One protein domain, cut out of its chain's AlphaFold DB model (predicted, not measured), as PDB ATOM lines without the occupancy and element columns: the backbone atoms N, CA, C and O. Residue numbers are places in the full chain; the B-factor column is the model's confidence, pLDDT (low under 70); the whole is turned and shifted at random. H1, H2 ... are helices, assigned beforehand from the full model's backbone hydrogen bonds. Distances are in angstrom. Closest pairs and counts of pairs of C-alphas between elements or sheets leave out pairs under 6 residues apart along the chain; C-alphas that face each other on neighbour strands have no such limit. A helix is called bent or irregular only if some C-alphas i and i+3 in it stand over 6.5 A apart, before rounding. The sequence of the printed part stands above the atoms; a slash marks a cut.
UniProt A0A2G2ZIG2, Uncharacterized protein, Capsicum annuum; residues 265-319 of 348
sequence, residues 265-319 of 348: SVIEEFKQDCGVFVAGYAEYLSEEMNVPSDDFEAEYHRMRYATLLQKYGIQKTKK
ATOM      1  N   SER A 265     -28.761 -34.140  -3.539       57.72
ATOM      2  CA  SER A 265     -27.990 -33.550  -2.435       57.72
ATOM      3  C   SER A 265     -26.492 -33.871  -2.514       57.72
ATOM      4  O   SER A 265     -25.670 -32.976  -2.366       57.72
ATOM      5  N   VAL A 266     -26.140 -35.122  -2.825       55.72
ATOM      6  CA  VAL A 266     -24.749 -35.593  -2.957       55.72
ATOM      7  C   VAL A 266     -24.103 -35.020  -4.221       55.72
ATOM      8  O   VAL A 266     -22.920 -34.690  -4.236       55.72
ATOM      9  N   ILE A 267     -24.890 -34.845  -5.288       60.22
ATOM     10  CA  ILE A 267     -24.427 -34.215  -6.529       60.22
ATOM     11  C   ILE A 267     -24.094 -32.732  -6.310       60.22
ATOM     12  O   ILE A 267     -23.108 -32.251  -6.867       60.22
ATOM     13  N   GLU A 268     -24.894 -31.994  -5.535       60.94
ATOM     14  CA  GLU A 268     -24.622 -30.575  -5.266       60.94
ATOM     15  C   GLU A 268     -23.392 -30.379  -4.365       60.94
ATOM     16  O   GLU A 268     -22.563 -29.520  -4.664       60.94
ATOM     17  N   GLU A 269     -23.198 -31.222  -3.348       60.38
ATOM     18  CA  GLU A 269     -21.986 -31.201  -2.514       60.38
ATOM     19  C   GLU A 269     -20.726 -31.525  -3.338       60.38
ATOM     20  O   GLU A 269     -19.770 -30.748  -3.368       60.38
ATOM     21  N   PHE A 270     -20.762 -32.594  -4.146       59.44
ATOM     22  CA  PHE A 270     -19.643 -32.964  -5.022       59.44
ATOM     23  C   PHE A 270     -19.311 -31.880  -6.065       59.44
ATOM     24  O   PHE A 270     -18.145 -31.657  -6.407       59.44
ATOM     25  N   LYS A 271     -20.324 -31.165  -6.575       68.88
ATOM     26  CA  LYS A 271     -20.109 -30.018  -7.470       68.88
ATOM     27  C   LYS A 271     -19.396 -28.868  -6.766       68.88
ATOM     28  O   LYS A 271     -18.564 -28.217  -7.399       68.88
ATOM     29  N   GLN A 272     -19.716 -28.609  -5.502       72.38
ATOM     30  CA  GLN A 272     -19.123 -27.511  -4.744       72.38
ATOM     31  C   GLN A 272     -17.658 -27.797  -4.383       72.38
ATOM     32  O   GLN A 272     -16.822 -26.893  -4.434       72.38
ATOM     33  N   ASP A 273     -17.325 -29.064  -4.149       82.06
ATOM     34  CA  ASP A 273     -15.991 -29.471  -3.704       82.06
ATOM     35  C   ASP A 273     -15.030 -29.857  -4.819       82.06
ATOM     36  O   ASP A 273     -13.843 -30.053  -4.561       82.06
ATOM     37  N   CYS A 274     -15.485 -29.932  -6.072       85.38
ATOM     38  CA  CYS A 274     -14.643 -30.376  -7.185       85.38
ATOM     39  C   CYS A 274     -13.301 -29.623  -7.272       85.38
ATOM     40  O   CYS A 274     -12.265 -30.225  -7.550       85.38
ATOM     41  N   GLY A 275     -13.292 -28.319  -6.976       86.56
ATOM     42  CA  GLY A 275     -12.068 -27.517  -6.936       86.56
ATOM     43  C   GLY A 275     -11.119 -27.920  -5.805       86.56
ATOM     44  O   GLY A 275      -9.906 -27.939  -6.007       86.56
ATOM     45  N   VAL A 276     -11.666 -28.286  -4.646       87.75
ATOM     46  CA  VAL A 276     -10.925 -28.740  -3.459       87.75
ATOM     47  C   VAL A 276     -10.293 -30.100  -3.725       87.75
ATOM     48  O   VAL A 276      -9.107 -30.274  -3.464       87.75
ATOM     49  N   PHE A 277     -11.045 -31.023  -4.331       85.56
ATOM     50  CA  PHE A 277     -10.522 -32.317  -4.774       85.56
ATOM     51  C   PHE A 277      -9.385 -32.140  -5.782       85.56
ATOM     52  O   PHE A 277      -8.304 -32.687  -5.596       85.56
ATOM     53  N   VAL A 278      -9.586 -31.337  -6.832       89.81
ATOM     54  CA  VAL A 278      -8.549 -31.116  -7.853       89.81
ATOM     55  C   VAL A 278      -7.288 -30.498  -7.245       89.81
ATOM     56  O   VAL A 278      -6.186 -30.935  -7.573       89.81
ATOM     57  N   ALA A 279      -7.437 -29.508  -6.362       88.50
ATOM     58  CA  ALA A 279      -6.310 -28.878  -5.682       88.50
ATOM     59  C   ALA A 279      -5.575 -29.863  -4.761       88.50
ATOM     60  O   ALA A 279      -4.357 -29.987  -4.874       88.50
ATOM     61  N   GLY A 280      -6.312 -30.618  -3.939       88.75
ATOM     62  CA  GLY A 280      -5.753 -31.623  -3.034       88.75
ATOM     63  C   GLY A 280      -4.990 -32.707  -3.782       88.75
ATOM     64  O   GLY A 280      -3.825 -32.960  -3.497       88.75
ATOM     65  N   TYR A 281      -5.599 -33.294  -4.810       84.75
ATOM     66  CA  TYR A 281      -4.943 -34.310  -5.633       84.75
ATOM     67  C   TYR A 281      -3.704 -33.773  -6.358       84.75
ATOM     68  O   TYR A 281      -2.691 -34.467  -6.437       84.75
ATOM     69  N   ALA A 282      -3.756 -32.546  -6.885       88.44
ATOM     70  CA  ALA A 282      -2.587 -31.926  -7.500       88.44
ATOM     71  C   ALA A 282      -1.447 -31.722  -6.487       88.44
ATOM     72  O   ALA A 282      -0.283 -31.885  -6.852       88.44
ATOM     73  N   GLU A 283      -1.772 -31.397  -5.235       87.50
ATOM     74  CA  GLU A 283      -0.809 -31.245  -4.142       87.50
ATOM     75  C   GLU A 283      -0.163 -32.587  -3.774       87.50
ATOM     76  O   GLU A 283       1.062 -32.687  -3.831       87.50
ATOM     77  N   TYR A 284      -0.957 -33.644  -3.558       85.94
ATOM     78  CA  TYR A 284      -0.437 -35.000  -3.315       85.94
ATOM     79  C   TYR A 284       0.532 -35.454  -4.415       85.94
ATOM     80  O   TYR A 284       1.627 -35.935  -4.130       85.94
ATOM     81  N   LEU A 285       0.166 -35.248  -5.686       84.44
ATOM     82  CA  LEU A 285       1.026 -35.601  -6.819       84.44
ATOM     83  C   LEU A 285       2.293 -34.740  -6.903       84.44
ATOM     84  O   LEU A 285       3.318 -35.216  -7.389       84.44
ATOM     85  N   SER A 286       2.228 -33.483  -6.461       86.00
ATOM     86  CA  SER A 286       3.375 -32.567  -6.475       86.00
ATOM     87  C   SER A 286       4.386 -32.896  -5.380       86.00
ATOM     88  O   SER A 286       5.584 -32.727  -5.595       86.00
ATOM     89  N   GLU A 287       3.914 -33.388  -4.235       86.12
ATOM     90  CA  GLU A 287       4.754 -33.846  -3.123       86.12
ATOM     91  C   GLU A 287       5.205 -35.311  -3.274       86.12
ATOM     92  O   GLU A 287       5.816 -35.867  -2.364       86.12
ATOM     93  N   GLU A 288       4.921 -35.942  -4.422       85.00
ATOM     94  CA  GLU A 288       5.174 -37.370  -4.686       85.00
ATOM     95  C   GLU A 288       4.561 -38.294  -3.609       85.00
ATOM     96  O   GLU A 288       5.020 -39.418  -3.385       85.00
ATOM     97  N   MET A 289       3.501 -37.827  -2.945       81.12
ATOM     98  CA  MET A 289       2.760 -38.580  -1.944       81.12
ATOM     99  C   MET A 289       1.752 -39.510  -2.615       81.12
ATOM    100  O   MET A 289       1.173 -39.209  -3.663       81.12
ATOM    101  N   ASN A 290       1.506 -40.657  -1.984       78.00
ATOM    102  CA  ASN A 290       0.431 -41.532  -2.422       78.00
ATOM    103  C   ASN A 290      -0.905 -40.844  -2.158       78.00
ATOM    104  O   ASN A 290      -1.165 -40.398  -1.042       78.00
ATOM    105  N   VAL A 291      -1.745 -40.800  -3.186       77.69
ATOM    106  CA  VAL A 291      -3.132 -40.370  -3.048       77.69
ATOM    107  C   VAL A 291      -3.827 -41.336  -2.080       77.69
ATOM    108  O   VAL A 291      -3.810 -42.544  -2.351       77.69
ATOM    109  N   PRO A 292      -4.415 -40.845  -0.973       73.19
ATOM    110  CA  PRO A 292      -5.176 -41.684  -0.058       73.19
ATOM    111  C   PRO A 292      -6.282 -42.426  -0.814       73.19
ATOM    112  O   PRO A 292      -7.006 -41.827  -1.609       73.19
ATOM    113  N   SER A 293      -6.388 -43.738  -0.600       68.81
ATOM    114  CA  SER A 293      -7.513 -44.533  -1.110       68.81
ATOM    115  C   SER A 293      -8.777 -44.386  -0.263       68.81
ATOM    116  O   SER A 293      -9.850 -44.764  -0.723       68.81
ATOM    117  N   ASP A 294      -8.615 -43.888   0.964       67.06
ATOM    118  CA  ASP A 294      -9.668 -43.686   1.957       67.06
ATOM    119  C   ASP A 294     -10.340 -42.312   1.769       67.06
ATOM    120  O   ASP A 294      -9.915 -41.514   0.926       67.06
ATOM    121  N   ASP A 295     -11.399 -42.042   2.538       68.31
ATOM    122  CA  ASP A 295     -12.243 -40.851   2.400       68.31
ATOM    123  C   ASP A 295     -11.416 -39.553   2.414       68.31
ATOM    124  O   ASP A 295     -10.815 -39.166   3.416       68.31
ATOM    125  N   PHE A 296     -11.383 -38.862   1.269       79.06
ATOM    126  CA  PHE A 296     -10.764 -37.547   1.134       79.06
ATOM    127  C   PHE A 296     -11.512 -36.550   2.021       79.06
ATOM    128  O   PHE A 296     -12.683 -36.248   1.777       79.06
ATOM    129  N   GLU A 297     -10.825 -36.013   3.026       83.25
ATOM    130  CA  GLU A 297     -11.407 -35.088   3.995       83.25
ATOM    131  C   GLU A 297     -11.620 -33.698   3.367       83.25
ATOM    132  O   GLU A 297     -10.843 -32.753   3.544       83.25
ATOM    133  N   ALA A 298     -12.688 -33.571   2.576       82.88
ATOM    134  CA  ALA A 298     -13.000 -32.361   1.822       82.88
ATOM    135  C   ALA A 298     -13.137 -31.130   2.732       82.88
ATOM    136  O   ALA A 298     -12.722 -30.036   2.351       82.88
ATOM    137  N   GLU A 299     -13.659 -31.299   3.949       85.38
ATOM    138  CA  GLU A 299     -13.817 -30.213   4.917       85.38
ATOM    139  C   GLU A 299     -12.481 -29.647   5.406       85.38
ATOM    140  O   GLU A 299     -12.289 -28.426   5.392       85.38
ATOM    141  N   TYR A 300     -11.534 -30.522   5.746       86.94
ATOM    142  CA  TYR A 300     -10.178 -30.125   6.113       86.94
ATOM    143  C   TYR A 300      -9.516 -29.330   4.980       86.94
ATOM    144  O   TYR A 300      -9.041 -28.204   5.182       86.94
ATOM    145  N   HIS A 301      -9.560 -29.862   3.756       85.56
ATOM    146  CA  HIS A 301      -8.964 -29.199   2.598       85.56
ATOM    147  C   HIS A 301      -9.662 -27.868   2.257       85.56
ATOM    148  O   HIS A 301      -8.980 -26.890   1.930       85.56
ATOM    149  N   ARG A 302     -10.994 -27.772   2.400       88.19
ATOM    150  CA  ARG A 302     -11.746 -26.506   2.266       88.19
ATOM    151  C   ARG A 302     -11.212 -25.443   3.223       88.19
ATOM    152  O   ARG A 302     -10.881 -24.338   2.786       88.19
ATOM    153  N   MET A 303     -11.103 -25.778   4.508       88.19
ATOM    154  CA  MET A 303     -10.646 -24.849   5.547       88.19
ATOM    155  C   MET A 303      -9.209 -24.381   5.291       88.19
ATOM    156  O   MET A 303      -8.895 -23.186   5.380       88.19
ATOM    157  N   ARG A 304      -8.341 -25.321   4.910       89.38
ATOM    158  CA  ARG A 304      -6.932 -25.065   4.612       89.38
ATOM    159  C   ARG A 304      -6.768 -24.106   3.435       89.38
ATOM    160  O   ARG A 304      -6.118 -23.065   3.574       89.38
ATOM    161  N   TYR A 305      -7.407 -24.393   2.301       88.56
ATOM    162  CA  TYR A 305      -7.313 -23.526   1.125       88.56
ATOM    163  C   TYR A 305      -7.983 -22.169   1.341       88.56
ATOM    164  O   TYR A 305      -7.421 -21.156   0.923       88.56
ATOM    165  N   ALA A 306      -9.117 -22.107   2.045       89.31
ATOM    166  CA  ALA A 306      -9.758 -20.838   2.394       89.31
ATOM    167  C   ALA A 306      -8.824 -19.942   3.227       89.31
ATOM    168  O   ALA A 306      -8.633 -18.765   2.906       89.31
ATOM    169  N   THR A 307      -8.164 -20.517   4.236       90.38
ATOM    170  CA  THR A 307      -7.195 -19.806   5.085       90.38
ATOM    171  C   THR A 307      -5.996 -19.306   4.276       90.38
ATOM    172  O   THR A 307      -5.560 -18.160   4.437       90.38
ATOM    173  N   LEU A 308      -5.459 -20.137   3.377       90.06
ATOM    174  CA  LEU A 308      -4.349 -19.753   2.498       90.06
ATOM    175  C   LEU A 308      -4.740 -18.613   1.548       90.06
ATOM    176  O   LEU A 308      -3.998 -17.633   1.427       90.06
ATOM    177  N   LEU A 309      -5.918 -18.692   0.920       89.69
ATOM    178  CA  LEU A 309      -6.429 -17.640   0.037       89.69
ATOM    179  C   LEU A 309      -6.642 -16.322   0.786       89.69
ATOM    180  O   LEU A 309      -6.265 -15.264   0.277       89.69
ATOM    181  N   GLN A 310      -7.190 -16.376   2.002       90.88
ATOM    182  CA  GLN A 310      -7.397 -15.193   2.833       90.88
ATOM    183  C   GLN A 310      -6.063 -14.523   3.191       90.88
ATOM    184  O   GLN A 310      -5.899 -13.314   2.989       90.88
ATOM    185  N   LYS A 311      -5.076 -15.304   3.655       92.19
ATOM    186  CA  LYS A 311      -3.724 -14.801   3.953       92.19
ATOM    187  C   LYS A 311      -3.093 -14.146   2.726       92.19
ATOM    188  O   LYS A 311      -2.552 -13.044   2.827       92.19
ATOM    189  N   TYR A 312      -3.204 -14.785   1.562       88.06
ATOM    190  CA  TYR A 312      -2.707 -14.228   0.309       88.06
ATOM    191  C   TYR A 312      -3.420 -12.922  -0.074       88.06
ATOM    192  O   TYR A 312      -2.757 -11.957  -0.458       88.06
ATOM    193  N   GLY A 313      -4.745 -12.849   0.078       86.75
ATOM    194  CA  GLY A 313      -5.529 -11.636  -0.169       86.75
ATOM    195  C   GLY A 313      -5.049 -10.449   0.669       86.75
ATOM    196  O   GLY A 313      -4.780  -9.379   0.122       86.75
ATOM    197  N   ILE A 314      -4.837 -10.666   1.971       86.31
ATOM    198  CA  ILE A 314      -4.315  -9.651   2.902       86.31
ATOM    199  C   ILE A 314      -2.890  -9.219   2.520       86.31
ATOM    200  O   ILE A 314      -2.557  -8.034   2.550       86.31
ATOM    201  N   GLN A 315      -2.021 -10.159   2.144       85.06
ATOM    202  CA  GLN A 315      -0.659  -9.820   1.719       85.06
ATOM    203  C   GLN A 315      -0.645  -9.034   0.406       85.06
ATOM    204  O   GLN A 315       0.138  -8.092   0.255       85.06
ATOM    205  N   LYS A 316      -1.518  -9.398  -0.535       84.62
ATOM    206  CA  LYS A 316      -1.629  -8.747  -1.839       84.62
ATOM    207  C   LYS A 316      -2.104  -7.299  -1.717       84.62
ATOM    208  O   LYS A 316      -1.583  -6.449  -2.436       84.62
ATOM    209  N   THR A 317      -3.039  -7.013  -0.806       80.50
ATOM    210  CA  THR A 317      -3.484  -5.637  -0.519       80.50
ATOM    211  C   THR A 317      -2.425  -4.847   0.240       80.50
ATOM    212  O   THR A 317      -2.189  -3.691  -0.080       80.50
ATOM    213  N   LYS A 318      -1.717  -5.469   1.193       82.38
ATOM    214  CA  LYS A 318      -0.651  -4.802   1.959       82.38
ATOM    215  C   LYS A 318       0.573  -4.434   1.114       82.38
ATOM    216  O   LYS A 318       1.232  -3.441   1.408       82.38
ATOM    217  N   LYS A 319       0.918  -5.244   0.109       76.38
ATOM    218  CA  LYS A 319       2.091  -5.012  -0.750       76.38
ATOM    219  C   LYS A 319       1.823  -4.060  -1.926       76.38
ATOM    220  O   LYS A 319       2.732  -3.896  -2.733       76.38
TER     221      LYS A 319
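This is residues 265 to 319 of the 348 residues of an uncharacterized protein of Capsicum annuum (UniProt A0A2G2ZIG2). Bent helix H1 and straight helix H2 make a loose T: the first part of H2 packs crosswise on H1b, and residues 307 to 319 stick out as the stem. The printed part has 55 residues with two named helices, H1 then H2, all helix, loose with a radius of gyration of the C-alphas of 13.5 A, flat, spanning 40 by 33 by 14 A.

Find C-alpha 265 at (-27.990, -33.550, -2.435), where H1, residues 265 to 286, begins. By its hydrogen bonds it was assigned as one helix, but it is bent: C-alphas 272 and 275 are 7.4 A apart. Its arms are H1a, residues 265 to 272, 11.0 A, and H1b, residues 275 to 286, 16.3 A. H2, residues 298 to 318, runs 30.2 A to C-alpha 318 at (-0.651, -4.802, 1.959).

Look at Val 276 and Arg 302, the closest C-alphas of H1b and H2, 6.2 A apart. There residues 276 to 280 of H1b touch residues 298 to 305 of H2, about perpendicular at 88 degrees. H1a stands at a steep tilt of 58 degrees to H1b and is apart from H2. In H1a, H1b and H2 every O i to N i+4 pair is within hydrogen-bond range.

The C-alphas of Ser 265 and Lys 319 are the two farthest apart, 41.5 A. The link from H1 to H2, 11 residues, is long, and the printed part has no cut. Look for pLDDT under 70 at residues 265 to 271 and 293 to 295.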